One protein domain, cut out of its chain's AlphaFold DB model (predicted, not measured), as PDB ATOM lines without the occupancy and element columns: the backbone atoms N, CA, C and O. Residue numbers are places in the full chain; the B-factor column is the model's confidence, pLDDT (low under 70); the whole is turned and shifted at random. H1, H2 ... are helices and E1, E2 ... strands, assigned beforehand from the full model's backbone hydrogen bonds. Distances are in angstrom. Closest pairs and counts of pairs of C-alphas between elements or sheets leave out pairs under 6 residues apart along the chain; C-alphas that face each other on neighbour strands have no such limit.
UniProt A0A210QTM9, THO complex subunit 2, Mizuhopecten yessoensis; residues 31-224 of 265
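Overview. This is residues 31 to 224 of the 265 residues of the protein "THO complex subunit 2" of Mizuhopecten yessoensis (UniProt A0A210QTM9). The chain is wound in stacked oval turns, a solenoid made by the very long strand E1, with its turns following one another along the longest axis of the domain. At one end of the stack E2 folds back beside the last residues of E1 as a hairpin, and past it, farther out along the same axis, come a long link, the short helix H1 and a tail with no named element. The printed part has 194 residues, with two named strands and one named helix in the order E1, E2, H1; the sheet order is E1 - E2, antiparallel, and the class is mostly strand. The whole is compact, with a radius of gyration of the C-alphas of 18.1 A, and elongated in outline, with spans of 57 by 30 by 23 A.

Along the chain. E1 covers residues 31 to 181, 151 residues, from C-alpha 31 at (7.134, -34.497, 15.262) to C-alpha 181 at (48.228, -34.157, 26.160), 42.5 A from first to last C-alpha. The winding shows in the C-alphas of Val 49 at (11.541, -36.181, 15.094), Val 67 at (15.953, -37.915, 14.871) and Val 85 at (20.507, -39.647, 14.589), where x rises while z changes little. E2 covers residues 184 to 190 and is 16.7 A long. H1 covers residues 202 to 211, is 15.9 A long and ends with C-alpha 211 at (58.034, -56.397, 23.354).

Arrangement. E1 bends by 175 degrees at residue 92. E1 and E2 are antiparallel neighbours and form a hairpin over a tight link of 2 residues. The C-alphas of Asp 178 and Arg 188 face each other, 4.6 A apart, as do those of Leu 181 and Gln 184, 5.5 A apart. Across this pair, N 179 and O 187 are within hydrogen-bond range at 2.8 A, and so are N 189 and O 177 at 2.9 A. H1 is apart from E1. In H1, 2 of 6 O i to N i+4 pairs and 4 of 7 O i to N i+3 pairs are within hydrogen-bond range.

Size, cuts and confidence. The two C-alphas farthest apart are those of Ala 46 and Ser 223, at 58.0 A. The printed part runs from residue 31 to residue 224 and has no cut. The link from E2 to H1 is long, with 11 residues. Residues 212 to 224 hold no named element, and their C-alphas lie 24 to 32 A from the mean of all C-alphas. The mean pLDDT of the printed part is 79.1; it is 89 for E1, 67 for E2 and 38 for H1. The 43 residues under 70 are residue 165, residue 174 and residues 184 to 224.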
ATOM      1  N   VAL A  31       7.305 -34.925  13.869       82.06
ATOM      2  CA  VAL A  31       7.134 -34.497  15.262       82.06
ATOM      3  C   VAL A  31       8.166 -33.414  15.556       82.06
ATOM      4  O   VAL A  31       9.367 -33.648  15.413       82.06
ATOM      5  N   THR A  32       7.707 -32.247  16.006       82.56
ATOM      6  CA  THR A  32       8.565 -31.154  16.481       82.56
ATOM      7  C   THR A  32       8.085 -30.713  17.857       82.56
ATOM      8  O   THR A  32       6.913 -30.384  18.006       82.56
ATOM      9  N   GLN A  33       8.957 -30.734  18.868       79.81
ATOM     10  CA  GLN A  33       8.586 -30.400  20.250       79.81
ATOM     11  C   GLN A  33       9.684 -29.616  20.970       79.81
ATOM     12  O   GLN A  33      10.875 -29.897  20.812       79.81
ATOM     13  N   SER A  34       9.273 -28.683  21.825       80.56
ATOM     14  CA  SER A  34      10.126 -28.026  22.811       80.56
ATOM     15  C   SER A  34       9.514 -28.183  24.205       80.56
ATOM     16  O   SER A  34       8.338 -27.898  24.401       80.56
ATOM     17  N   ASN A  35      10.293 -28.656  25.179       78.44
ATOM     18  CA  ASN A  35       9.824 -28.827  26.557       78.44
ATOM     19  C   ASN A  35      10.713 -28.048  27.531       78.44
ATOM     20  O   ASN A  35      11.937 -28.163  27.473       78.44
ATOM     21  N   ASN A  36      10.094 -27.325  28.465       83.94
ATOM     22  CA  ASN A  36      10.761 -26.716  29.616       83.94
ATOM     23  C   ASN A  36      10.068 -27.186  30.902       83.94
ATOM     24  O   ASN A  36       9.053 -26.624  31.304       83.94
ATOM     25  N   THR A  37      10.531 -28.295  31.477       80.25
ATOM     26  CA  THR A  37       9.819 -28.997  32.563       80.25
ATOM     27  C   THR A  37      10.798 -29.687  33.504       80.25
ATOM     28  O   THR A  37      11.962 -29.864  33.176       80.25
ATOM     29  N   ASN A  38      10.352 -30.160  34.668       78.25
ATOM     30  CA  ASN A  38      11.233 -30.940  35.542       78.25
ATOM     31  C   ASN A  38      11.633 -32.288  34.903       78.25
ATOM     32  O   ASN A  38      12.782 -32.730  34.997       78.25
ATOM     33  N   ARG A  39      10.691 -32.955  34.227       79.38
ATOM     34  CA  ARG A  39      10.892 -34.288  33.660       79.38
ATOM     35  C   ARG A  39      10.175 -34.434  32.324       79.38
ATOM     36  O   ARG A  39       8.980 -34.191  32.240       79.38
ATOM     37  N   VAL A  40      10.894 -34.955  31.334       79.50
ATOM     38  CA  VAL A  40      10.363 -35.354  30.027       79.50
ATOM     39  C   VAL A  40      10.497 -36.867  29.889       79.50
ATOM     40  O   VAL A  40      11.570 -37.440  30.106       79.50
ATOM     41  N   THR A  41       9.409 -37.546  29.546       84.19
ATOM     42  CA  THR A  41       9.416 -38.970  29.188       84.19
ATOM     43  C   THR A  41       8.567 -39.154  27.941       84.19
ATOM     44  O   THR A  41       7.397 -38.796  27.964       84.19
ATOM     45  N   GLN A  42       9.168 -39.626  26.846       79.31
ATOM     46  CA  GLN A  42       8.514 -39.670  25.533       79.31
ATOM     47  C   GLN A  42       8.894 -40.923  24.744       79.31
ATOM     48  O   GLN A  42      10.026 -41.403  24.826       79.31
ATOM     49  N   SER A  43       7.953 -41.397  23.931       84.06
ATOM     50  CA  SER A  43       8.172 -42.429  22.924       84.06
ATOM     51  C   SER A  43       7.562 -41.954  21.610       84.06
ATOM     52  O   SER A  43       6.357 -41.733  21.562       84.06
ATOM     53  N   ASN A  44       8.369 -41.773  20.565       79.44
ATOM     54  CA  ASN A  44       7.876 -41.334  19.258       79.44
ATOM     55  C   ASN A  44       8.092 -42.416  18.200       79.44
ATOM     56  O   ASN A  44       9.184 -42.977  18.094       79.44
ATOM     57  N   ASN A  45       7.078 -42.636  17.367       83.50
ATOM     58  CA  ASN A  45       7.194 -43.382  16.121       83.50
ATOM     59  C   ASN A  45       6.794 -42.459  14.965       83.50
ATOM     60  O   ASN A  45       5.610 -42.214  14.751       83.50
ATOM     61  N   ALA A  46       7.778 -41.874  14.284       79.62
ATOM     62  CA  ALA A  46       7.535 -40.880  13.241       79.62
ATOM     63  C   ALA A  46       8.678 -40.846  12.229       79.62
ATOM     64  O   ALA A  46       9.838 -41.055  12.580       79.62
ATOM     65  N   ASN A  47       8.395 -40.479  10.975       82.75
ATOM     66  CA  ASN A  47       9.455 -40.363   9.965       82.75
ATOM     67  C   ASN A  47      10.533 -39.352  10.387       82.75
ATOM     68  O   ASN A  47      11.727 -39.602  10.207       82.75
ATOM     69  N   ARG A  48      10.140 -38.214  10.963       85.25
ATOM     70  CA  ARG A  48      11.062 -37.169  11.415       85.25
ATOM     71  C   ARG A  48      10.701 -36.709  12.822       85.25
ATOM     72  O   ARG A  48       9.574 -36.304  13.057       85.25
ATOM     73  N   VAL A  49      11.676 -36.689  13.723       86.81
ATOM     74  CA  VAL A  49      11.541 -36.181  15.094       86.81
ATOM     75  C   VAL A  49      12.578 -35.086  15.319       86.81
ATOM     76  O   VAL A  49      13.774 -35.311  15.121       86.81
ATOM     77  N   THR A  50      12.132 -33.906  15.737       89.31
ATOM     78  CA  THR A  50      12.985 -32.781  16.140       89.31
ATOM     79  C   THR A  50      12.586 -32.333  17.538       89.31
ATOM     80  O   THR A  50      11.433 -31.978  17.763       89.31
ATOM     81  N   GLN A  51      13.508 -32.372  18.499       86.81
ATOM     82  CA  GLN A  51      13.180 -32.059  19.890       86.81
ATOM     83  C   GLN A  51      14.226 -31.176  20.556       86.81
ATOM     84  O   GLN A  51      15.427 -31.360  20.353       86.81
ATOM     85  N   SER A  52      13.755 -30.257  21.393       87.31
ATOM     86  CA  SER A  52      14.582 -29.454  22.289       87.31
ATOM     87  C   SER A  52      14.043 -29.565  23.713       87.31
ATOM     88  O   SER A  52      12.878 -29.257  23.947       87.31
ATOM     89  N   ASN A  53      14.850 -30.017  24.670       84.31
ATOM     90  CA  ASN A  53      14.411 -30.132  26.061       84.31
ATOM     91  C   ASN A  53      15.338 -29.371  27.006       84.31
ATOM     92  O   ASN A  53      16.549 -29.600  27.020       84.31
ATOM     93  N   ASN A  54      14.739 -28.545  27.855       86.50
ATOM     94  CA  ASN A  54      15.352 -28.020  29.063       86.50
ATOM     95  C   ASN A  54      14.658 -28.667  30.266       86.50
ATOM     96  O   ASN A  54      13.476 -28.417  30.508       86.50
ATOM     97  N   ALA A  55      15.336 -29.585  30.954       83.06
ATOM     98  CA  ALA A  55      14.714 -30.339  32.040       83.06
ATOM     99  C   ALA A  55      15.714 -30.939  33.020       83.06
ATOM    100  O   ALA A  55      16.852 -31.207  32.666       83.06
ATOM    101  N   ASN A  56      15.295 -31.290  34.235       83.31
ATOM    102  CA  ASN A  56      16.180 -32.051  35.120       83.31
ATOM    103  C   ASN A  56      16.410 -33.473  34.591       83.31
ATOM    104  O   ASN A  56      17.535 -33.980  34.633       83.31
ATOM    105  N   ARG A  57      15.375 -34.125  34.050       86.69
ATOM    106  CA  ARG A  57      15.489 -35.496  33.537       86.69
ATOM    107  C   ARG A  57      14.771 -35.690  32.211       86.69
ATOM    108  O   ARG A  57      13.574 -35.449  32.117       86.69
ATOM    109  N   VAL A  58      15.479 -36.224  31.222       89.00
ATOM    110  CA  VAL A  58      14.934 -36.599  29.914       89.00
ATOM    111  C   VAL A  58      15.113 -38.097  29.703       89.00
ATOM    112  O   VAL A  58      16.208 -38.642  29.852       89.00
ATOM    113  N   THR A  59      14.027 -38.780  29.355       91.38
ATOM    114  CA  THR A  59      14.028 -40.187  28.943       91.38
ATOM    115  C   THR A  59      13.249 -40.319  27.646       91.38
ATOM    116  O   THR A  59      12.070 -39.982  27.612       91.38
ATOM    117  N   GLN A  60      13.895 -40.749  26.564       89.31
ATOM    118  CA  GLN A  60      13.257 -40.782  25.247       89.31
ATOM    119  C   GLN A  60      13.554 -42.075  24.499       89.31
ATOM    120  O   GLN A  60      14.680 -42.572  24.525       89.31
ATOM    121  N   SER A  61      12.542 -42.571  23.798       90.25
ATOM    122  CA  SER A  61      12.664 -43.629  22.802       90.25
ATOM    123  C   SER A  61      12.151 -43.103  21.467       90.25
ATOM    124  O   SER A  61      11.056 -42.545  21.422       90.25
ATOM    125  N   ASN A  62      12.911 -43.240  20.383       88.56
ATOM    126  CA  ASN A  62      12.411 -42.879  19.057       88.56
ATOM    127  C   ASN A  62      12.650 -43.992  18.041       88.56
ATOM    128  O   ASN A  62      13.759 -44.517  17.921       88.56
ATOM    129  N   ASN A  63      11.617 -44.272  17.259       88.62
ATOM    130  CA  ASN A  63      11.675 -45.089  16.058       88.62
ATOM    131  C   ASN A  63      11.295 -44.227  14.846       88.62
ATOM    132  O   ASN A  63      10.406 -43.378  14.950       88.62
ATOM    133  N   GLY A  64      11.988 -44.386  13.717       87.69
ATOM    134  CA  GLY A  64      11.748 -43.526  12.559       87.69
ATOM    135  C   GLY A  64      12.889 -43.398  11.560       87.69
ATOM    136  O   GLY A  64      13.894 -44.096  11.619       87.69
ATOM    137  N   ASN A  65      12.786 -42.433  10.644       90.81
ATOM    138  CA  ASN A  65      13.845 -42.189   9.661       90.81
ATOM    139  C   ASN A  65      14.905 -41.209  10.172       90.81
ATOM    140  O   ASN A  65      16.102 -41.432   9.978       90.81
ATOM    141  N   ARG A  66      14.506 -40.117  10.829       94.06
ATOM    142  CA  ARG A  66      15.444 -39.075  11.260       94.06
ATOM    143  C   ARG A  66      15.087 -38.508  12.625       94.06
ATOM    144  O   ARG A  66      14.009 -37.957  12.795       94.06
ATOM    145  N   VAL A  67      16.046 -38.529  13.542       95.56
ATOM    146  CA  VAL A  67      15.953 -37.915  14.871       95.56
ATOM    147  C   VAL A  67      17.000 -36.815  14.999       95.56
ATOM    148  O   VAL A  67      18.180 -37.025  14.722       95.56
ATOM    149  N   THR A  68      16.565 -35.625  15.406       96.69
ATOM    150  CA  THR A  68      17.427 -34.496  15.778       96.69
ATOM    151  C   THR A  68      17.039 -34.018  17.170       96.69
ATOM    152  O   THR A  68      15.885 -33.663  17.389       96.69
ATOM    153  N   GLN A  69      17.967 -34.036  18.127       95.44
ATOM    154  CA  GLN A  69      17.659 -33.679  19.515       95.44
ATOM    155  C   GLN A  69      18.708 -32.750  20.115       95.44
ATOM    156  O   GLN A  69      19.908 -32.942  19.909       95.44
ATOM    157  N   SER A  70      18.238 -31.783  20.895       96.06
ATOM    158  CA  SER A  70      19.051 -30.928  21.752       96.06
ATOM    159  C   SER A  70      18.536 -31.019  23.184       96.06
ATOM    160  O   SER A  70      17.344 -30.831  23.416       96.06
ATOM    161  N   ASN A  71      19.402 -31.322  24.147       94.25
ATOM    162  CA  ASN A  71      19.014 -31.373  25.556       94.25
ATOM    163  C   ASN A  71      19.976 -30.560  26.423       94.25
ATOM    164  O   ASN A  71      21.185 -30.781  26.374       94.25
ATOM    165  N   ASN A  72      19.431 -29.695  27.274       94.44
ATOM    166  CA  ASN A  72      20.144 -29.063  28.382       94.44
ATOM    167  C   ASN A  72      19.534 -29.575  29.691       94.44
ATOM    168  O   ASN A  72      18.395 -29.237  30.011       94.44
ATOM    169  N   THR A  73      20.202 -30.506  30.377       90.69
ATOM    170  CA  THR A  73      19.553 -31.262  31.463       90.69
ATOM    171  C   THR A  73      20.505 -31.762  32.537       90.69
ATOM    172  O   THR A  73      21.705 -31.811  32.329       90.69
ATOM    173  N   ASN A  74      20.005 -32.259  33.669       92.94
ATOM    174  CA  ASN A  74      20.866 -33.004  34.594       92.94
ATOM    175  C   ASN A  74      21.110 -34.448  34.124       92.94
ATOM    176  O   ASN A  74      22.229 -34.962  34.227       92.94
ATOM    177  N   ARG A  75      20.090 -35.128  33.590       95.81
ATOM    178  CA  ARG A  75      20.206 -36.525  33.153       95.81
ATOM    179  C   ARG A  75      19.453 -36.789  31.854       95.81
ATOM    180  O   ARG A  75      18.238 -36.621  31.801       95.81
ATOM    181  N   VAL A  76      20.166 -37.336  30.872       97.25
ATOM    182  CA  VAL A  76      19.628 -37.806  29.590       97.25
ATOM    183  C   VAL A  76      19.736 -39.323  29.504       97.25
ATOM    184  O   VAL A  76      20.796 -39.906  29.747       97.25
ATOM    185  N   THR A  77      18.645 -39.980  29.127       97.81
ATOM    186  CA  THR A  77      18.628 -41.391  28.735       97.81
ATOM    187  C   THR A  77      17.863 -41.529  27.427       97.81
ATOM    188  O   THR A  77      16.696 -41.154  27.362       97.81
ATOM    189  N   GLN A  78      18.516 -42.011  26.372       96.62
ATOM    190  CA  GLN A  78      17.918 -42.074  25.037       96.62
ATOM    191  C   GLN A  78      18.161 -43.421  24.367       96.62
ATOM    192  O   GLN A  78      19.266 -43.960  24.429       96.62
ATOM    193  N   SER A  79      17.131 -43.918  23.689       97.06
ATOM    194  CA  SER A  79      17.207 -45.055  22.780       97.06
ATOM    195  C   SER A  79      16.659 -44.638  21.419       97.06
ATOM    196  O   SER A  79      15.556 -44.100  21.351       97.06
ATOM    197  N   ASN A  80      17.407 -44.848  20.337       95.75
ATOM    198  CA  ASN A  80      16.904 -44.572  18.991       95.75
ATOM    199  C   ASN A  80      17.146 -45.752  18.055       95.75
ATOM    200  O   ASN A  80      18.270 -46.240  17.952       95.75
ATOM    201  N   ASN A  81      16.112 -46.140  17.316       96.00
ATOM    202  CA  ASN A  81      16.210 -47.066  16.194       96.00
ATOM    203  C   ASN A  81      15.809 -46.319  14.920       96.00
ATOM    204  O   ASN A  81      14.624 -46.106  14.687       96.00
ATOM    205  N   THR A  82      16.776 -45.797  14.160       92.81
ATOM    206  CA  THR A  82      16.452 -44.901  13.034       92.81
ATOM    207  C   THR A  82      17.454 -44.929  11.896       92.81
ATOM    208  O   THR A  82      18.578 -45.358  12.070       92.81
ATOM    209  N   ASN A  83      17.137 -44.360  10.734       95.25
ATOM    210  CA  ASN A  83      18.155 -44.189   9.690       95.25
ATOM    211  C   ASN A  83      19.228 -43.142  10.057       95.25
ATOM    212  O   ASN A  83      20.412 -43.325   9.757       95.25
ATOM    213  N   ARG A  84      18.857 -42.039  10.714       97.50
ATOM    214  CA  ARG A  84      19.795 -40.966  11.067       97.50
ATOM    215  C   ARG A  84      19.502 -40.347  12.428       97.50
ATOM    216  O   ARG A  84      18.429 -39.790  12.635       97.50
ATOM    217  N   VAL A  85      20.525 -40.304  13.277       98.00
ATOM    218  CA  VAL A  85      20.507 -39.647  14.589       98.00
ATOM    219  C   VAL A  85      21.502 -38.490  14.609       98.00
ATOM    220  O   VAL A  85      22.691 -38.681  14.348       98.00
ATOM    221  N   THR A  86      21.025 -37.299  14.968       98.44
ATOM    222  CA  THR A  86      21.854 -36.142  15.327       98.44
ATOM    223  C   THR A  86      21.487 -35.683  16.735       98.44
ATOM    224  O   THR A  86      20.328 -35.358  16.986       98.44
ATOM    225  N   GLN A  87      22.445 -35.637  17.660       97.75
ATOM    226  CA  GLN A  87      22.182 -35.251  19.050       97.75
ATOM    227  C   GLN A  87      23.224 -34.270  19.579       97.75
ATOM    228  O   GLN A  87      24.419 -34.431  19.332       97.75
ATOM    229  N   SER A  88      22.755 -33.294  20.350       98.12
ATOM    230  CA  SER A  88      23.579 -32.409  21.165       98.12
ATOM    231  C   SER A  88      23.069 -32.451  22.601       98.12
ATOM    232  O   SER A  88      21.892 -32.190  22.837       98.12
ATOM    233  N   ASN A  89      23.921 -32.800  23.563       97.12
ATOM    234  CA  ASN A  89      23.536 -32.795  24.973       97.12
ATOM    235  C   ASN A  89      24.525 -31.993  25.809       97.12
ATOM    236  O   ASN A  89      25.727 -32.249  25.774       97.12
ATOM    237  N   ASN A  90      23.996 -31.097  26.631       97.56
ATOM    238  CA  ASN A  90      24.688 -30.531  27.774       97.56
ATOM    239  C   ASN A  90      24.050 -31.116  29.036       97.56
ATOM    240  O   ASN A  90      22.899 -30.798  29.338       97.56
ATOM    241  N   ALA A  91      24.730 -32.045  29.716       95.31
ATOM    242  CA  ALA A  91      24.143 -32.673  30.893       95.31
ATOM    243  C   ALA A  91      25.116 -33.266  31.897       95.31
ATOM    244  O   ALA A  91      26.160 -33.764  31.527       95.31
ATOM    245  N   ASN A  92      24.746 -33.377  33.173       96.38
ATOM    246  CA  ASN A  92      25.604 -34.074  34.138       96.38
ATOM    247  C   ASN A  92      25.820 -35.555  33.770       96.38
ATOM    248  O   ASN A  92      26.928 -36.084  33.901       96.38
ATOM    249  N   ARG A  93      24.779 -36.246  33.293       97.94
ATOM    250  CA  ARG A  93      24.852 -37.661  32.897       97.94
ATOM    251  C   ARG A  93      24.134 -37.907  31.578       97.94
ATOM    252  O   ARG A  93      22.942 -37.633  31.470       97.94
ATOM    253  N   VAL A  94      24.831 -38.518  30.626       98.19
ATOM    254  CA  VAL A  94      24.285 -38.930  29.330       98.19
ATOM    255  C   VAL A  94      24.421 -40.440  29.173       98.19
ATOM    256  O   VAL A  94      25.515 -40.992  29.292       98.19
ATOM    257  N   THR A  95      23.308 -41.113  28.890       98.56
ATOM    258  CA  THR A  95      23.269 -42.534  28.526       98.56
ATOM    259  C   THR A  95      22.498 -42.695  27.225       98.56
ATOM    260  O   THR A  95      21.344 -42.277  27.142       98.56
ATOM    261  N   GLN A  96      23.128 -43.264  26.201       97.94
ATOM    262  CA  GLN A  96      22.524 -43.377  24.873       97.94
ATOM    263  C   GLN A  96      22.759 -44.754  24.266       97.94
ATOM    264  O   GLN A  96      23.863 -45.291  24.342       97.94
ATOM    265  N   SER A  97      21.723 -45.280  23.624       98.19
ATOM    266  CA  SER A  97      21.789 -46.452  22.760       98.19
ATOM    267  C   SER A  97      21.220 -46.081  21.397       98.19
ATOM    268  O   SER A  97      20.094 -45.590  21.327       98.19
ATOM    269  N   ASN A  98      21.974 -46.269  20.317       97.50
ATOM    270  CA  ASN A  98      21.451 -46.033  18.974       97.50
ATOM    271  C   ASN A  98      21.715 -47.217  18.053       97.50
ATOM    272  O   ASN A  98      22.849 -47.674  17.923       97.50
ATOM    273  N   ASN A  99      20.676 -47.636  17.344       97.81
ATOM    274  CA  ASN A  99      20.784 -48.458  16.154       97.81
ATOM    275  C   ASN A  99      20.434 -47.580  14.949       97.81
ATOM    276  O   ASN A  99      19.286 -47.148  14.823       97.81
ATOM    277  N   ALA A 100      21.423 -47.220  14.127       96.00
ATOM    278  CA  ALA A 100      21.164 -46.333  13.000       96.00
ATOM    279  C   ALA A 100      22.164 -46.393  11.858       96.00
ATOM    280  O   ALA A 100      23.350 -46.550  12.073       96.00
ATOM    281  N   ASN A 101      21.751 -46.091  10.626       97.25
ATOM    282  CA  ASN A 101      22.713 -45.971   9.526       97.25
ATOM    283  C   ASN A 101      23.761 -44.870   9.783       97.25
ATOM    284  O   ASN A 101      24.946 -45.040   9.478       97.25
ATOM    285  N   ARG A 102      23.360 -43.732  10.360       98.25
ATOM    286  CA  ARG A 102      24.272 -42.619  10.673       98.25
ATOM    287  C   ARG A 102      23.994 -42.042  12.054       98.25
ATOM    288  O   ARG A 102      22.889 -41.573  12.307       98.25
ATOM    289  N   VAL A 103      25.027 -41.975  12.887       98.38
ATOM    290  CA  VAL A 103      24.993 -41.354  14.215       98.38
ATOM    291  C   VAL A 103      25.975 -40.187  14.260       98.38
ATOM    292  O   VAL A 103      27.146 -40.321  13.906       98.38
ATOM    293  N   THR A 104      25.498 -39.022  14.687       98.62
ATOM    294  CA  THR A 104      26.314 -37.832  14.944       98.62
ATOM    295  C   THR A 104      25.956 -37.269  16.310       98.62
ATOM    296  O   THR A 104      24.802 -36.920  16.546       98.62
ATOM    297  N   GLN A 105      26.924 -37.202  17.221       98.12
ATOM    298  CA  GLN A 105      26.679 -36.802  18.605       98.12
ATOM    299  C   GLN A 105      27.725 -35.809  19.097       98.12
ATOM    300  O   GLN A 105      28.922 -35.986  18.861       98.12
ATOM    301  N   SER A 106      27.259 -34.803  19.826       98.31
ATOM    302  CA  SER A 106      28.086 -33.903  20.620       98.31
ATOM    303  C   SER A 106      27.594 -33.930  22.061       98.31
ATOM    304  O   SER A 106      26.407 -33.709  22.301       98.31
ATOM    305  N   ASN A 107      28.470 -34.217  23.022       97.62
ATOM    306  CA  ASN A 107      28.104 -34.187  24.435       97.62
ATOM    307  C   ASN A 107      29.089 -33.358  25.249       97.62
ATOM    308  O   ASN A 107      30.298 -33.569  25.173       97.62
ATOM    309  N   ASN A 108      28.549 -32.487  26.093       97.88
ATOM    310  CA  ASN A 108      29.255 -31.869  27.201       97.88
ATOM    311  C   ASN A 108      28.651 -32.399  28.504       97.88
ATOM    312  O   ASN A 108      27.474 -32.152  28.776       97.88
ATOM    313  N   ALA A 109      29.397 -33.207  29.258       96.19
ATOM    314  CA  ALA A 109      28.828 -33.892  30.412       96.19
ATOM    315  C   ALA A 109      29.831 -34.335  31.467       96.19
ATOM    316  O   ALA A 109      30.960 -34.650  31.151       96.19
ATOM    317  N   ASN A 110      29.425 -34.528  32.721       96.12
ATOM    318  CA  ASN A 110      30.329 -35.168  33.687       96.12
ATOM    319  C   ASN A 110      30.562 -36.653  33.351       96.12
ATOM    320  O   ASN A 110      31.671 -37.172  33.506       96.12
ATOM    321  N   ARG A 111      29.523 -37.359  32.891       97.88
ATOM    322  CA  ARG A 111      29.594 -38.781  32.527       97.88
ATOM    323  C   ARG A 111      28.839 -39.059  31.233       97.88
ATOM    324  O   ARG A 111      27.643 -38.784  31.156       97.88
ATOM    325  N   VAL A 112      29.515 -39.693  30.280       98.31
ATOM    326  CA  VAL A 112      28.942 -40.149  29.009       98.31
ATOM    327  C   VAL A 112      29.059 -41.666  28.911       98.31
ATOM    328  O   VAL A 112      30.143 -42.223  29.069       98.31
ATOM    329  N   THR A 113      27.943 -42.335  28.632       98.50
ATOM    330  CA  THR A 113      27.892 -43.767  28.322       98.50
ATOM    331  C   THR A 113      27.116 -43.969  27.030       98.50
ATOM    332  O   THR A 113      25.959 -43.562  26.939       98.50
ATOM    333  N   GLN A 114      27.746 -44.568  26.023       97.81
ATOM    334  CA  GLN A 114      27.150 -44.717  24.696       97.81
ATOM    335  C   GLN A 114      27.350 -46.121  24.144       97.81
ATOM    336  O   GLN A 114      28.441 -46.678  24.235       97.81
ATOM    337  N   SER A 115      26.302 -46.651  23.525       98.00
ATOM    338  CA  SER A 115      26.356 -47.841  22.687       98.00
ATOM    339  C   SER A 115      25.781 -47.498  21.319       98.00
ATOM    340  O   SER A 115      24.659 -46.995  21.246       98.00
ATOM    341  N   ASN A 116      26.527 -47.720  20.239       97.50
ATOM    342  CA  ASN A 116      26.003 -47.512  18.891       97.50
ATOM    343  C   ASN A 116      26.272 -48.709  17.986       97.50
ATOM    344  O   ASN A 116      27.407 -49.165  17.868       97.50
ATOM    345  N   ASN A 117      25.235 -49.137  17.275       97.62
ATOM    346  CA  ASN A 117      25.344 -50.005  16.113       97.62
ATOM    347  C   ASN A 117      24.983 -49.183  14.873       97.62
ATOM    348  O   ASN A 117      23.859 -48.685  14.774       97.62
ATOM    349  N   ALA A 118      25.944 -48.948  13.976       96.38
ATOM    350  CA  ALA A 118      25.721 -48.039  12.861       96.38
ATOM    351  C   ALA A 118      26.622 -48.255  11.654       96.38
ATOM    352  O   ALA A 118      27.724 -48.750  11.769       96.38
ATOM    353  N   ASN A 119      26.247 -47.759  10.474       96.62
ATOM    354  CA  ASN A 119      27.205 -47.712   9.363       96.62
ATOM    355  C   ASN A 119      28.272 -46.624   9.576       96.62
ATOM    356  O   ASN A 119      29.443 -46.798   9.230       96.62
ATOM    357  N   ARG A 120      27.887 -45.476  10.143       97.75
ATOM    358  CA  ARG A 120      28.798 -44.351  10.399       97.75
ATOM    359  C   ARG A 120      28.526 -43.726  11.759       97.75
ATOM    360  O   ARG A 120      27.412 -43.269  12.003       97.75
ATOM    361  N   VAL A 121      29.567 -43.613  12.578       98.12
ATOM    362  CA  VAL A 121      29.537 -42.947  13.884       98.12
ATOM    363  C   VAL A 121      30.503 -41.770  13.881       98.12
ATOM    364  O   VAL A 121      31.685 -41.918  13.566       98.12
ATOM    365  N   THR A 122      30.006 -40.592  14.246       98.38
ATOM    366  CA  THR A 122      30.814 -39.396  14.492       98.38
ATOM    367  C   THR A 122      30.467 -38.827  15.857       98.38
ATOM    368  O   THR A 122      29.308 -38.506  16.112       98.38
ATOM    369  N   GLN A 123      31.454 -38.720  16.741       97.62
ATOM    370  CA  GLN A 123      31.237 -38.302  18.123       97.62
ATOM    371  C   GLN A 123      32.276 -37.284  18.573       97.62
ATOM    372  O   GLN A 123      33.465 -37.422  18.282       97.62
ATOM    373  N   SER A 124      31.809 -36.299  19.330       97.81
ATOM    374  CA  SER A 124      32.643 -35.372  20.081       97.81
ATOM    375  C   SER A 124      32.155 -35.339  21.523       97.81
ATOM    376  O   SER A 124      30.996 -35.004  21.761       97.81
ATOM    377  N   ASN A 125      33.007 -35.684  22.484       97.25
ATOM    378  CA  ASN A 125      32.649 -35.624  23.899       97.25
ATOM    379  C   ASN A 125      33.639 -34.767  24.680       97.25
ATOM    380  O   ASN A 125      34.849 -34.961  24.575       97.25
ATOM    381  N   ASN A 126      33.110 -33.875  25.507       97.06
ATOM    382  CA  ASN A 126      33.836 -33.206  26.573       97.06
ATOM    383  C   ASN A 126      33.271 -33.696  27.906       97.06
ATOM    384  O   ASN A 126      32.112 -33.408  28.214       97.06
ATOM    385  N   ALA A 127      34.025 -34.509  28.647       95.44
ATOM    386  CA  ALA A 127      33.500 -35.109  29.866       95.44
ATOM    387  C   ALA A 127      34.537 -35.593  30.867       95.44
ATOM    388  O   ALA A 127      35.585 -36.063  30.482       95.44
ATOM    389  N   ASN A 128      34.222 -35.651  32.163       89.88
ATOM    390  CA  ASN A 128      35.152 -36.269  33.121       89.88
ATOM    391  C   ASN A 128      35.348 -37.772  32.852       89.88
ATOM    392  O   ASN A 128      36.448 -38.303  33.016       89.88
ATOM    393  N   ARG A 129      34.281 -38.476  32.453       93.00
ATOM    394  CA  ARG A 129      34.319 -39.913  32.143       93.00
ATOM    395  C   ARG A 129      33.532 -40.227  30.879       93.00
ATOM    396  O   ARG A 129      32.340 -39.929  30.810       93.00
ATOM    397  N   VAL A 130      34.176 -40.914  29.941       96.25
ATOM    398  CA  VAL A 130      33.573 -41.402  28.697       96.25
ATOM    399  C   VAL A 130      33.679 -42.922  28.645       96.25
ATOM    400  O   VAL A 130      34.766 -43.478  28.781       96.25
ATOM    401  N   THR A 131      32.552 -43.598  28.435       95.62
ATOM    402  CA  THR A 131      32.483 -45.038  28.171       95.62
ATOM    403  C   THR A 131      31.716 -45.273  26.881       95.62
ATOM    404  O   THR A 131      30.570 -44.836  26.766       95.62
ATOM    405  N   GLN A 132      32.329 -45.935  25.902       95.06
ATOM    406  CA  GLN A 132      31.707 -46.138  24.595       95.06
ATOM    407  C   GLN A 132      31.892 -47.558  24.084       95.06
ATOM    408  O   GLN A 132      32.977 -48.126  24.179       95.06
ATOM    409  N   SER A 133      30.835 -48.085  23.478       93.69
ATOM    410  CA  SER A 133      30.884 -49.273  22.642       93.69
ATOM    411  C   SER A 133      30.317 -48.924  21.273       93.69
ATOM    412  O   SER A 133      29.215 -48.383  21.186       93.69
ATOM    413  N   ASN A 134      31.069 -49.162  20.202       94.38
ATOM    414  CA  ASN A 134      30.575 -48.897  18.852       94.38
ATOM    415  C   ASN A 134      30.859 -50.077  17.936       94.38
ATOM    416  O   ASN A 134      32.001 -50.505  17.821       94.38
ATOM    417  N   ASN A 135      29.837 -50.538  17.229       94.75
ATOM    418  CA  ASN A 135      29.985 -51.436  16.095       94.75
ATOM    419  C   ASN A 135      29.611 -50.666  14.830       94.75
ATOM    420  O   ASN A 135      28.443 -50.307  14.658       94.75
ATOM    421  N   ALA A 136      30.595 -50.324  13.994       94.81
ATOM    422  CA  ALA A 136      30.317 -49.547  12.797       94.81
ATOM    423  C   ALA A 136      31.340 -49.634  11.679       94.81
ATOM    424  O   ALA A 136      32.530 -49.567  11.919       94.81
ATOM    425  N   ASN A 137      30.903 -49.583  10.419       92.44
ATOM    426  CA  ASN A 137      31.826 -49.547   9.278       92.44
ATOM    427  C   ASN A 137      32.840 -48.388   9.358       92.44
ATOM    428  O   ASN A 137      34.010 -48.551   8.996       92.44
ATOM    429  N   ARG A 138      32.414 -47.212   9.834       94.31
ATOM    430  CA  ARG A 138      33.287 -46.045  10.025       94.31
ATOM    431  C   ARG A 138      33.044 -45.383  11.374       94.31
ATOM    432  O   ARG A 138      31.930 -44.934  11.640       94.31
ATOM    433  N   VAL A 139      34.107 -45.219  12.155       95.06
ATOM    434  CA  VAL A 139      34.090 -44.522  13.447       95.06
ATOM    435  C   VAL A 139      35.027 -43.317  13.403       95.06
ATOM    436  O   VAL A 139      36.192 -43.427  13.023       95.06
ATOM    437  N   THR A 140      34.515 -42.152  13.796       96.38
ATOM    438  CA  THR A 140      35.301 -40.930  14.000       96.38
ATOM    439  C   THR A 140      34.987 -40.345  15.369       96.38
ATOM    440  O   THR A 140      33.835 -40.008  15.639       96.38
ATOM    441  N   GLN A 141      35.989 -40.235  16.235       94.44
ATOM    442  CA  GLN A 141      35.802 -39.825  17.627       94.44
ATOM    443  C   GLN A 141      36.806 -38.759  18.047       94.44
ATOM    444  O   GLN A 141      37.996 -38.845  17.742       94.44
ATOM    445  N   ARG A 142      36.320 -37.775  18.800       94.56
ATOM    446  CA  ARG A 142      37.148 -36.856  19.574       94.56
ATOM    447  C   ARG A 142      36.655 -36.849  21.012       94.56
ATOM    448  O   ARG A 142      35.496 -36.520  21.250       94.56
ATOM    449  N   ASN A 143      37.522 -37.178  21.958       92.12
ATOM    450  CA  ASN A 143      37.192 -37.095  23.374       92.12
ATOM    451  C   ASN A 143      38.181 -36.190  24.095       92.12
ATOM    452  O   ASN A 143      39.389 -36.350  23.952       92.12
ATOM    453  N   ASN A 144      37.648 -35.276  24.892       92.12
ATOM    454  CA  ASN A 144      38.378 -34.528  25.897       92.12
ATOM    455  C   ASN A 144      37.867 -34.977  27.265       92.12
ATOM    456  O   ASN A 144      36.721 -34.679  27.611       92.12
ATOM    457  N   ALA A 145      38.651 -35.778  27.987       88.25
ATOM    458  CA  ALA A 145      38.167 -36.400  29.210       88.25
ATOM    459  C   ALA A 145      39.247 -36.858  30.178       88.25
ATOM    460  O   ALA A 145      40.270 -37.363  29.760       88.25
ATOM    461  N   ASN A 146      38.982 -36.849  31.486       77.25
ATOM    462  CA  ASN A 146      39.947 -37.413  32.442       77.25
ATOM    463  C   ASN A 146      40.115 -38.930  32.255       77.25
ATOM    464  O   ASN A 146      41.215 -39.462  32.408       77.25
ATOM    465  N   ARG A 147      39.024 -39.643  31.944       76.69
ATOM    466  CA  ARG A 147      39.025 -41.097  31.723       76.69
ATOM    467  C   ARG A 147      38.197 -41.469  30.502       76.69
ATOM    468  O   ARG A 147      37.010 -41.147  30.443       76.69
ATOM    469  N   VAL A 148      38.798 -42.230  29.594       81.75
ATOM    470  CA  VAL A 148      38.151 -42.784  28.403       81.75
ATOM    471  C   VAL A 148      38.245 -44.309  28.442       81.75
ATOM    472  O   VAL A 148      39.327 -44.865  28.597       81.75
ATOM    473  N   THR A 149      37.108 -44.986  28.299       82.31
ATOM    474  CA  THR A 149      37.019 -46.443  28.145       82.31
ATOM    475  C   THR A 149      36.237 -46.759  26.880       82.31
ATOM    476  O   THR A 149      35.092 -46.327  26.746       82.31
ATOM    477  N   GLN A 150      36.837 -47.480  25.939       83.94
ATOM    478  CA  GLN A 150      36.244 -47.702  24.622       83.94
ATOM    479  C   GLN A 150      36.371 -49.150  24.167       83.94
ATOM    480  O   GLN A 150      37.389 -49.797  24.392       83.94
ATOM    481  N   SER A 151      35.340 -49.642  23.491       82.44
ATOM    482  CA  SER A 151      35.363 -50.915  22.780       82.44
ATOM    483  C   SER A 151      34.723 -50.721  21.413       82.44
ATOM    484  O   SER A 151      33.499 -50.674  21.298       82.44
ATOM    485  N   ASN A 152      35.532 -50.551  20.374       84.12
ATOM    486  CA  ASN A 152      35.027 -50.240  19.040       84.12
ATOM    487  C   ASN A 152      35.369 -51.359  18.048       84.12
ATOM    488  O   ASN A 152      36.528 -51.741  17.934       84.12
ATOM    489  N   ASN A 153      34.391 -51.821  17.273       83.44
ATOM    490  CA  ASN A 153      34.591 -52.678  16.108       83.44
ATOM    491  C   ASN A 153      34.255 -51.891  14.833       83.44
ATOM    492  O   ASN A 153      33.144 -51.368  14.721       83.44
ATOM    493  N   ALA A 154      35.200 -51.752  13.900       85.69
ATOM    494  CA  ALA A 154      34.986 -50.966  12.691       85.69
ATOM    495  C   ALA A 154      35.863 -51.336  11.499       85.69
ATOM    496  O   ALA A 154      37.000 -51.719  11.669       85.69
ATOM    497  N   ASN A 155      35.444 -51.089  10.258       80.06
ATOM    498  CA  ASN A 155      36.383 -51.227   9.131       80.06
ATOM    499  C   ASN A 155      37.419 -50.093   9.119       80.06
ATOM    500  O   ASN A 155      38.602 -50.313   8.849       80.06
ATOM    501  N   ARG A 156      36.983 -48.863   9.419       82.12
ATOM    502  CA  ARG A 156      37.842 -47.672   9.474       82.12
ATOM    503  C   ARG A 156      37.593 -46.884  10.748       82.12
ATOM    504  O   ARG A 156      36.459 -46.492  11.021       82.12
ATOM    505  N   MET A 157      38.664 -46.571  11.464       83.25
ATOM    506  CA  MET A 157      38.602 -45.829  12.716       83.25
ATOM    507  C   MET A 157      39.586 -44.663  12.719       83.25
ATOM    508  O   MET A 157      40.765 -44.830  12.416       83.25
ATOM    509  N   THR A 158      39.093 -43.491  13.106       86.12
ATOM    510  CA  THR A 158      39.909 -42.318  13.418       86.12
ATOM    511  C   THR A 158      39.495 -41.805  14.785       86.12
ATOM    512  O   THR A 158      38.337 -41.436  14.977       86.12
ATOM    513  N   GLN A 159      40.415 -41.775  15.738       83.25
ATOM    514  CA  GLN A 159      40.128 -41.312  17.089       83.25
ATOM    515  C   GLN A 159      41.231 -40.405  17.619       83.25
ATOM    516  O   GLN A 159      42.412 -40.631  17.362       83.25
ATOM    517  N   SER A 160      40.817 -39.389  18.366       84.62
ATOM    518  CA  SER A 160      41.696 -38.496  19.109       84.62
ATOM    519  C   SER A 160      41.184 -38.380  20.540       84.62
ATOM    520  O   SER A 160      40.051 -37.949  20.763       84.62
ATOM    521  N   ASN A 161      42.005 -38.792  21.502       80.69
ATOM    522  CA  ASN A 161      41.668 -38.779  22.921       80.69
ATOM    523  C   ASN A 161      42.645 -37.859  23.663       80.69
ATOM    524  O   ASN A 161      43.809 -38.211  23.820       80.69
ATOM    525  N   ASN A 162      42.181 -36.702  24.133       84.00
ATOM    526  CA  ASN A 162      42.893 -35.880  25.111       84.00
ATOM    527  C   ASN A 162      42.455 -36.321  26.506       84.00
ATOM    528  O   ASN A 162      41.362 -35.960  26.951       84.00
ATOM    529  N   ALA A 163      43.249 -37.188  27.138       75.31
ATOM    530  CA  ALA A 163      42.852 -37.819  28.385       75.31
ATOM    531  C   ALA A 163      44.013 -38.265  29.265       75.31
ATOM    532  O   ALA A 163      45.021 -38.762  28.772       75.31
ATOM    533  N   ASN A 164      43.806 -38.196  30.583       73.06
ATOM    534  CA  ASN A 164      44.785 -38.682  31.561       73.06
ATOM    535  C   ASN A 164      44.868 -40.214  31.565       73.06
ATOM    536  O   ASN A 164      45.915 -40.778  31.865       73.06
ATOM    537  N   ARG A 165      43.753 -40.904  31.282       67.88
ATOM    538  CA  ARG A 165      43.679 -42.371  31.227       67.88
ATOM    539  C   ARG A 165      42.811 -42.831  30.065       67.88
ATOM    540  O   ARG A 165      41.647 -42.431  29.973       67.88
ATOM    541  N   VAL A 166      43.349 -43.731  29.244       72.38
ATOM    542  CA  VAL A 166      42.644 -44.352  28.117       72.38
ATOM    543  C   VAL A 166      42.757 -45.873  28.223       72.38
ATOM    544  O   VAL A 166      43.855 -46.415  28.247       72.38
ATOM    545  N   THR A 167      41.619 -46.562  28.254       74.62
ATOM    546  CA  THR A 167      41.533 -48.024  28.117       74.62
ATOM    547  C   THR A 167      40.725 -48.316  26.859       74.62
ATOM    548  O   THR A 167      39.595 -47.839  26.738       74.62
ATOM    549  N   GLN A 168      41.275 -49.065  25.904       73.50
ATOM    550  CA  GLN A 168      40.618 -49.280  24.613       73.50
ATOM    551  C   GLN A 168      40.789 -50.700  24.081       73.50
ATOM    552  O   GLN A 168      41.901 -51.184  23.949       73.50
ATOM    553  N   SER A 169      39.687 -51.336  23.693       75.75
ATOM    554  CA  SER A 169      39.678 -52.615  22.983       75.75
ATOM    555  C   SER A 169      39.086 -52.399  21.598       75.75
ATOM    556  O   SER A 169      37.879 -52.522  21.389       75.75
ATOM    557  N   ASN A 170      39.934 -52.004  20.651       75.25
ATOM    558  CA  ASN A 170      39.491 -51.617  19.319       75.25
ATOM    559  C   ASN A 170      39.872 -52.679  18.288       75.25
ATOM    560  O   ASN A 170      41.048 -53.004  18.144       75.25
ATOM    561  N   ASN A 171      38.890 -53.159  17.526       74.50
ATOM    562  CA  ASN A 171      39.098 -53.972  16.339       74.50
ATOM    563  C   ASN A 171      38.748 -53.165  15.085       74.50
ATOM    564  O   ASN A 171      37.682 -52.565  14.991       74.50
ATOM    565  N   ALA A 172      39.680 -53.107  14.144       71.94
ATOM    566  CA  ALA A 172      39.509 -52.448  12.864       71.94
ATOM    567  C   ALA A 172      40.606 -52.759  11.849       71.94
ATOM    568  O   ALA A 172      41.767 -52.899  12.232       71.94
ATOM    569  N   ASN A 173      40.233 -52.775  10.569       70.38
ATOM    570  CA  ASN A 173      41.158 -53.022   9.458       70.38
ATOM    571  C   ASN A 173      42.103 -51.834   9.252       70.38
ATOM    572  O   ASN A 173      43.299 -52.017   9.062       70.38
ATOM    573  N   ARG A 174      41.569 -50.607   9.331       67.31
ATOM    574  CA  ARG A 174      42.347 -49.367   9.235       67.31
ATOM    575  C   ARG A 174      42.118 -48.492  10.456       67.31
ATOM    576  O   ARG A 174      40.971 -48.137  10.751       67.31
ATOM    577  N   ARG A 175      43.192 -48.112  11.147       74.62
ATOM    578  CA  ARG A 175      43.111 -47.355  12.405       74.62
ATOM    579  C   ARG A 175      44.089 -46.200  12.410       74.62
ATOM    580  O   ARG A 175      45.273 -46.382  12.163       74.62
ATOM    581  N   GLN A 176      43.585 -45.036  12.794       77.94
ATOM    582  CA  GLN A 176      44.390 -43.924  13.265       77.94
ATOM    583  C   GLN A 176      43.912 -43.543  14.660       77.94
ATOM    584  O   GLN A 176      42.785 -43.078  14.828       77.94
ATOM    585  N   CYS A 177      44.770 -43.752  15.650       76.75
ATOM    586  CA  CYS A 177      44.472 -43.444  17.040       76.75
ATOM    587  C   CYS A 177      45.541 -42.504  17.572       76.75
ATOM    588  O   CYS A 177      46.692 -42.915  17.662       76.75
ATOM    589  N   ASP A 178      45.151 -41.286  17.925       76.31
ATOM    590  CA  ASP A 178      46.034 -40.294  18.527       76.31
ATOM    591  C   ASP A 178      45.614 -40.082  19.994       76.31
ATOM    592  O   ASP A 178      44.442 -39.840  20.293       76.31
ATOM    593  N   ILE A 179      46.564 -40.189  20.921       73.31
ATOM    594  CA  ILE A 179      46.391 -39.792  22.322       73.31
ATOM    595  C   ILE A 179      47.134 -38.479  22.516       73.31
ATOM    596  O   ILE A 179      48.308 -38.357  22.154       73.31
ATOM    597  N   MET A 180      46.426 -37.500  23.063       74.94
ATOM    598  CA  MET A 180      46.883 -36.129  23.225       74.94
ATOM    599  C   MET A 180      47.141 -35.819  24.699       74.94
ATOM    600  O   MET A 180      46.401 -36.280  25.567       74.94
ATOM    601  N   LEU A 181      48.141 -34.976  24.952       71.38
ATOM    602  CA  LEU A 181      48.228 -34.157  26.160       71.38
ATOM    603  C   LEU A 181      48.242 -32.691  25.720       71.38
ATOM    604  O   LEU A 181      49.221 -32.203  25.151       71.38
ATOM    605  N   GLY A 182      47.117 -32.001  25.923       74.00
ATOM    606  CA  GLY A 182      46.924 -30.650  25.396       74.00
ATOM    607  C   GLY A 182      46.976 -30.644  23.864       74.00
ATOM    608  O   GLY A 182      46.227 -31.370  23.211       74.00
ATOM    609  N   ASN A 183      47.885 -29.851  23.288       74.06
ATOM    610  CA  ASN A 183      48.041 -29.720  21.833       74.06
ATOM    611  C   ASN A 183      49.069 -30.696  21.230       74.06
ATOM    612  O   ASN A 183      49.309 -30.660  20.023       74.06
ATOM    613  N   GLN A 184      49.689 -31.562  22.038       68.06
ATOM    614  CA  GLN A 184      50.732 -32.488  21.589       68.06
ATOM    615  C   GLN A 184      50.220 -33.926  21.507       68.06
ATOM    616  O   GLN A 184      49.462 -34.379  22.363       68.06
ATOM    617  N   ILE A 185      50.677 -34.656  20.486       68.56
ATOM    618  CA  ILE A 185      50.431 -36.095  20.333       68.56
ATOM    619  C   ILE A 185      51.494 -36.840  21.132       68.56
ATOM    620  O   ILE A 185      52.676 -36.733  20.813       68.56
ATOM    621  N   ILE A 186      51.071 -37.618  22.127       68.56
ATOM    622  CA  ILE A 186      51.978 -38.401  22.979       68.56
ATOM    623  C   ILE A 186      52.060 -39.870  22.581       68.56
ATOM    624  O   ILE A 186      53.074 -40.521  22.813       68.56
ATOM    625  N   ALA A 187      51.009 -40.392  21.953       63.81
ATOM    626  CA  ALA A 187      51.003 -41.727  21.385       63.81
ATOM    627  C   ALA A 187      50.161 -41.732  20.117       63.81
ATOM    628  O   ALA A 187      49.107 -41.097  20.042       63.81
ATOM    629  N   ARG A 188      50.634 -42.465  19.114       66.75
ATOM    630  CA  ARG A 188      49.957 -42.627  17.835       66.75
ATOM    631  C   ARG A 188      50.047 -44.077  17.399       66.75
ATOM    632  O   ARG A 188      51.137 -44.631  17.334       66.75
ATOM    633  N   SER A 189      48.908 -44.649  17.033       66.62
ATOM    634  CA  SER A 189      48.819 -45.957  16.384       66.62
ATOM    635  C   SER A 189      48.282 -45.771  14.969       66.62
ATOM    636  O   SER A 189      47.209 -45.189  14.787       66.62
ATOM    637  N   ARG A 190      49.020 -46.279  13.978       64.81
ATOM    638  CA  ARG A 190      48.618 -46.353  12.567       64.81
ATOM    639  C   ARG A 190      48.759 -47.800  12.098       64.81
ATOM    640  O   ARG A 190      49.817 -48.361  12.316       64.81
ATOM    641  N   ASP A 191      47.690 -48.343  11.516       55.81
ATOM    642  CA  ASP A 191      47.587 -49.600  10.749       55.81
ATOM    643  C   ASP A 191      48.359 -50.840  11.279       55.81
ATOM    644  O   ASP A 191      49.581 -50.922  11.244       55.81
ATOM    645  N   GLY A 192      47.602 -51.848  11.734       44.81
ATOM    646  CA  GLY A 192      48.090 -53.099  12.333       44.81
ATOM    647  C   GLY A 192      47.196 -53.530  13.501       44.81
ATOM    648  O   GLY A 192      46.674 -52.683  14.232       44.81
ATOM    649  N   ALA A 193      46.959 -54.834  13.673       34.44
ATOM    650  CA  ALA A 193      46.157 -55.371  14.772       34.44
ATOM    651  C   ALA A 193      46.926 -55.297  16.102       34.44
ATOM    652  O   ALA A 193      47.366 -56.308  16.632       34.44
ATOM    653  N   ILE A 194      47.082 -54.097  16.660       36.09
ATOM    654  CA  ILE A 194      47.500 -53.963  18.054       36.09
ATOM    655  C   ILE A 194      46.244 -54.177  18.901       36.09
ATOM    656  O   ILE A 194      45.365 -53.312  18.975       36.09
ATOM    657  N   ASN A 195      46.127 -55.368  19.489       34.97
ATOM    658  CA  ASN A 195      45.251 -55.597  20.631       34.97
ATOM    659  C   ASN A 195      45.837 -54.799  21.799       34.97
ATOM    660  O   ASN A 195      46.689 -55.288  22.531       34.97
ATOM    661  N   LEU A 196      45.401 -53.549  21.959       39.34
ATOM    662  CA  LEU A 196      45.719 -52.715  23.122       39.34
ATOM    663  C   LEU A 196      44.908 -53.200  24.339       39.34
ATOM    664  O   LEU A 196      44.196 -52.436  24.976       39.34
ATOM    665  N   THR A 197      44.967 -54.495  24.657       31.03
ATOM    666  CA  THR A 197      44.243 -55.099  25.788       31.03
ATOM    667  C   THR A 197      44.881 -54.790  27.141       31.03
ATOM    668  O   THR A 197      44.438 -55.322  28.157       31.03
ATOM    669  N   ARG A 198      45.889 -53.916  27.201       33.28
ATOM    670  CA  ARG A 198      46.497 -53.486  28.458       33.28
ATOM    671  C   ARG A 198      46.174 -52.025  28.719       33.28
ATOM    672  O   ARG A 198      46.310 -51.172  27.846       33.28
ATOM    673  N   ASP A 199      45.701 -51.777  29.937       32.88
ATOM    674  CA  ASP A 199      45.528 -50.450  30.507       32.88
ATOM    675  C   ASP A 199      46.709 -49.559  30.130       32.88
ATOM    676  O   ASP A 199      47.835 -49.840  30.529       32.88
ATOM    677  N   MET A 200      46.476 -48.456  29.416       40.94
ATOM    678  CA  MET A 200      47.478 -47.396  29.359       40.94
ATOM    679  C   MET A 200      47.443 -46.643  30.693       40.94
ATOM    680  O   MET A 200      46.894 -45.544  30.807       40.94
ATOM    681  N   SER A 201      47.987 -47.270  31.737       38.97
ATOM    682  CA  SER A 201      48.731 -46.539  32.754       38.97
ATOM    683  C   SER A 201      50.095 -46.172  32.163       38.97
ATOM    684  O   SER A 201      50.569 -46.801  31.215       38.97
ATOM    685  N   ILE A 202      50.738 -45.147  32.718       41.66
ATOM    686  CA  ILE A 202      52.112 -44.762  32.356       41.66
ATOM    687  C   ILE A 202      53.071 -45.978  32.432       41.66
ATOM    688  O   ILE A 202      54.024 -46.047  31.661       41.66
ATOM    689  N   ASP A 203      52.758 -46.996  33.243       35.22
ATOM    690  CA  ASP A 203      53.521 -48.250  33.344       35.22
ATOM    691  C   ASP A 203      53.451 -49.152  32.098       35.22
ATOM    692  O   ASP A 203      54.410 -49.868  31.803       35.22
ATOM    693  N   ALA A 204      52.358 -49.131  31.326       36.94
ATOM    694  CA  ALA A 204      52.251 -49.944  30.108       36.94
ATOM    695  C   ALA A 204      53.103 -49.388  28.955       36.94
ATOM    696  O   ALA A 204      53.653 -50.164  28.174       36.94
ATOM    697  N   LEU A 205      53.315 -48.063  28.916       42.12
ATOM    698  CA  LEU A 205      54.285 -47.421  28.014       42.12
ATOM    699  C   LEU A 205      55.719 -47.914  28.268       42.12
ATOM    700  O   LEU A 205      56.526 -47.953  27.342       42.12
ATOM    701  N   TYR A 206      56.029 -48.329  29.501       37.69
ATOM    702  CA  TYR A 206      57.330 -48.894  29.860       37.69
ATOM    703  C   TYR A 206      57.494 -50.354  29.394       37.69
ATOM    704  O   TYR A 206      58.597 -50.773  29.052       37.69
ATOM    705  N   ARG A 207      56.401 -51.130  29.348       33.84
ATOM    706  CA  ARG A 207      56.399 -52.550  28.943       33.84
ATOM    707  C   ARG A 207      56.387 -52.743  27.424       33.84
ATOM    708  O   ARG A 207      57.127 -53.587  26.929       33.84
ATOM    709  N   ASP A 208      55.623 -51.941  26.683       36.25
ATOM    710  CA  ASP A 208      55.556 -52.039  25.213       36.25
ATOM    711  C   ASP A 208      56.864 -51.601  24.523       36.25
ATOM    712  O   ASP A 208      57.137 -52.015  23.395       36.25
ATOM    713  N   MET A 209      57.727 -50.841  25.218       40.81
ATOM    714  CA  MET A 209      59.110 -50.580  24.790       40.81
ATOM    715  C   MET A 209      59.965 -51.858  24.688       40.81
ATOM    716  O   MET A 209      60.958 -51.853  23.966       40.81
ATOM    717  N   ILE A 210      59.602 -52.937  25.393       38.31
ATOM    718  CA  ILE A 210      60.401 -54.170  25.494       38.31
ATOM    719  C   ILE A 210      59.921 -55.259  24.512       38.31
ATOM    720  O   ILE A 210      60.731 -56.066  24.068       38.31
ATOM    721  N   GLU A 211      58.639 -55.278  24.117       34.62
ATOM    722  CA  GLU A 211      58.034 -56.397  23.354       34.62
ATOM    723  C   GLU A 211      57.800 -56.133  21.845       34.62
ATOM    724  O   GLU A 211      57.221 -56.967  21.153       34.62
ATOM    725  N   GLY A 212      58.300 -55.017  21.303       43.16
ATOM    726  CA  GLY A 212      58.637 -54.835  19.880       43.16
ATOM    727  C   GLY A 212      57.705 -55.449  18.819       43.16
ATOM    728  O   GLY A 212      58.097 -56.399  18.150       43.16
ATOM    729  N   THR A 213      56.525 -54.860  18.570       33.47
ATOM    730  CA  THR A 213      55.744 -55.118  17.328       33.47
ATOM    731  C   THR A 213      55.003 -53.903  16.741       33.47
ATOM    732  O   THR A 213      54.284 -54.042  15.754       33.47
ATOM    733  N   GLY A 214      55.210 -52.683  17.249       38.94
ATOM    734  CA  GLY A 214      54.624 -51.470  16.665       38.94
ATOM    735  C   GLY A 214      55.601 -50.300  16.661       38.94
ATOM    736  O   GLY A 214      56.284 -50.067  17.655       38.94
ATOM    737  N   GLN A 215      55.667 -49.538  15.564       35.19
ATOM    738  CA  GLN A 215      56.372 -48.250  15.537       35.19
ATOM    739  C   GLN A 215      55.598 -47.224  16.379       35.19
ATOM    740  O   GLN A 215      54.877 -46.371  15.857       35.19
ATOM    741  N   VAL A 216      55.726 -47.304  17.701       40.28
ATOM    742  CA  VAL A 216      55.304 -46.225  18.594       40.28
ATOM    743  C   VAL A 216      56.368 -45.133  18.491       40.28
ATOM    744  O   VAL A 216      57.426 -45.208  19.108       40.28
ATOM    745  N   PHE A 217      56.112 -44.110  17.671       39.19
ATOM    746  CA  PHE A 217      56.949 -42.910  17.640       39.19
ATOM    747  C   PHE A 217      56.715 -42.095  18.916       39.19
ATOM    748  O   PHE A 217      55.893 -41.178  18.946       39.19
ATOM    749  N   ILE A 218      57.441 -42.434  19.978       40.09
ATOM    750  CA  ILE A 218      57.510 -41.635  21.199       40.09
ATOM    751  C   ILE A 218      58.480 -40.476  20.938       40.09
ATOM    752  O   ILE A 218      59.676 -40.574  21.199       40.09
ATOM    753  N   LYS A 219      57.988 -39.356  20.396       34.66
ATOM    754  CA  LYS A 219      58.755 -38.104  20.425       34.66
ATOM    755  C   LYS A 219      58.578 -37.481  21.814       34.66
ATOM    756  O   LYS A 219      57.506 -36.981  22.125       34.66
ATOM    757  N   ASN A 220      59.645 -37.497  22.616       34.72
ATOM    758  CA  ASN A 220      59.840 -36.669  23.820       34.72
ATOM    759  C   ASN A 220      59.235 -37.127  25.165       34.72
ATOM    760  O   ASN A 220      58.866 -36.278  25.972       34.72
ATOM    761  N   PHE A 221      59.217 -38.426  25.489       35.66
ATOM    762  CA  PHE A 221      58.983 -38.851  26.890       35.66
ATOM    763  C   PHE A 221      60.265 -39.008  27.722       35.66
ATOM    764  O   PHE A 221      60.208 -38.937  28.949       35.66
ATOM    765  N   ILE A 222      61.432 -39.149  27.080       38.03
ATOM    766  CA  ILE A 222      62.703 -39.353  27.795       38.03
ATOM    767  C   ILE A 222      63.071 -38.115  28.634       38.03
ATOM    768  O   ILE A 222      63.523 -38.258  29.766       38.03
ATOM    769  N   SER A 223      62.775 -36.898  28.167       33.28
ATOM    770  CA  SER A 223      63.120 -35.678  28.913       33.28
ATOM    771  C   SER A 223      62.214 -35.408  30.122       33.28
ATOM    772  O   SER A 223      62.676 -34.842  31.109       33.28
ATOM    773  N   LEU A 224      60.938 -35.821  30.096       34.66
ATOM    774  CA  LEU A 224      59.996 -35.502  31.180       34.66
ATOM    775  C   LEU A 224      60.132 -36.452  32.382       34.66
ATOM    776  O   LEU A 224      59.970 -36.017  33.524       34.66
TER     777      LEU A 224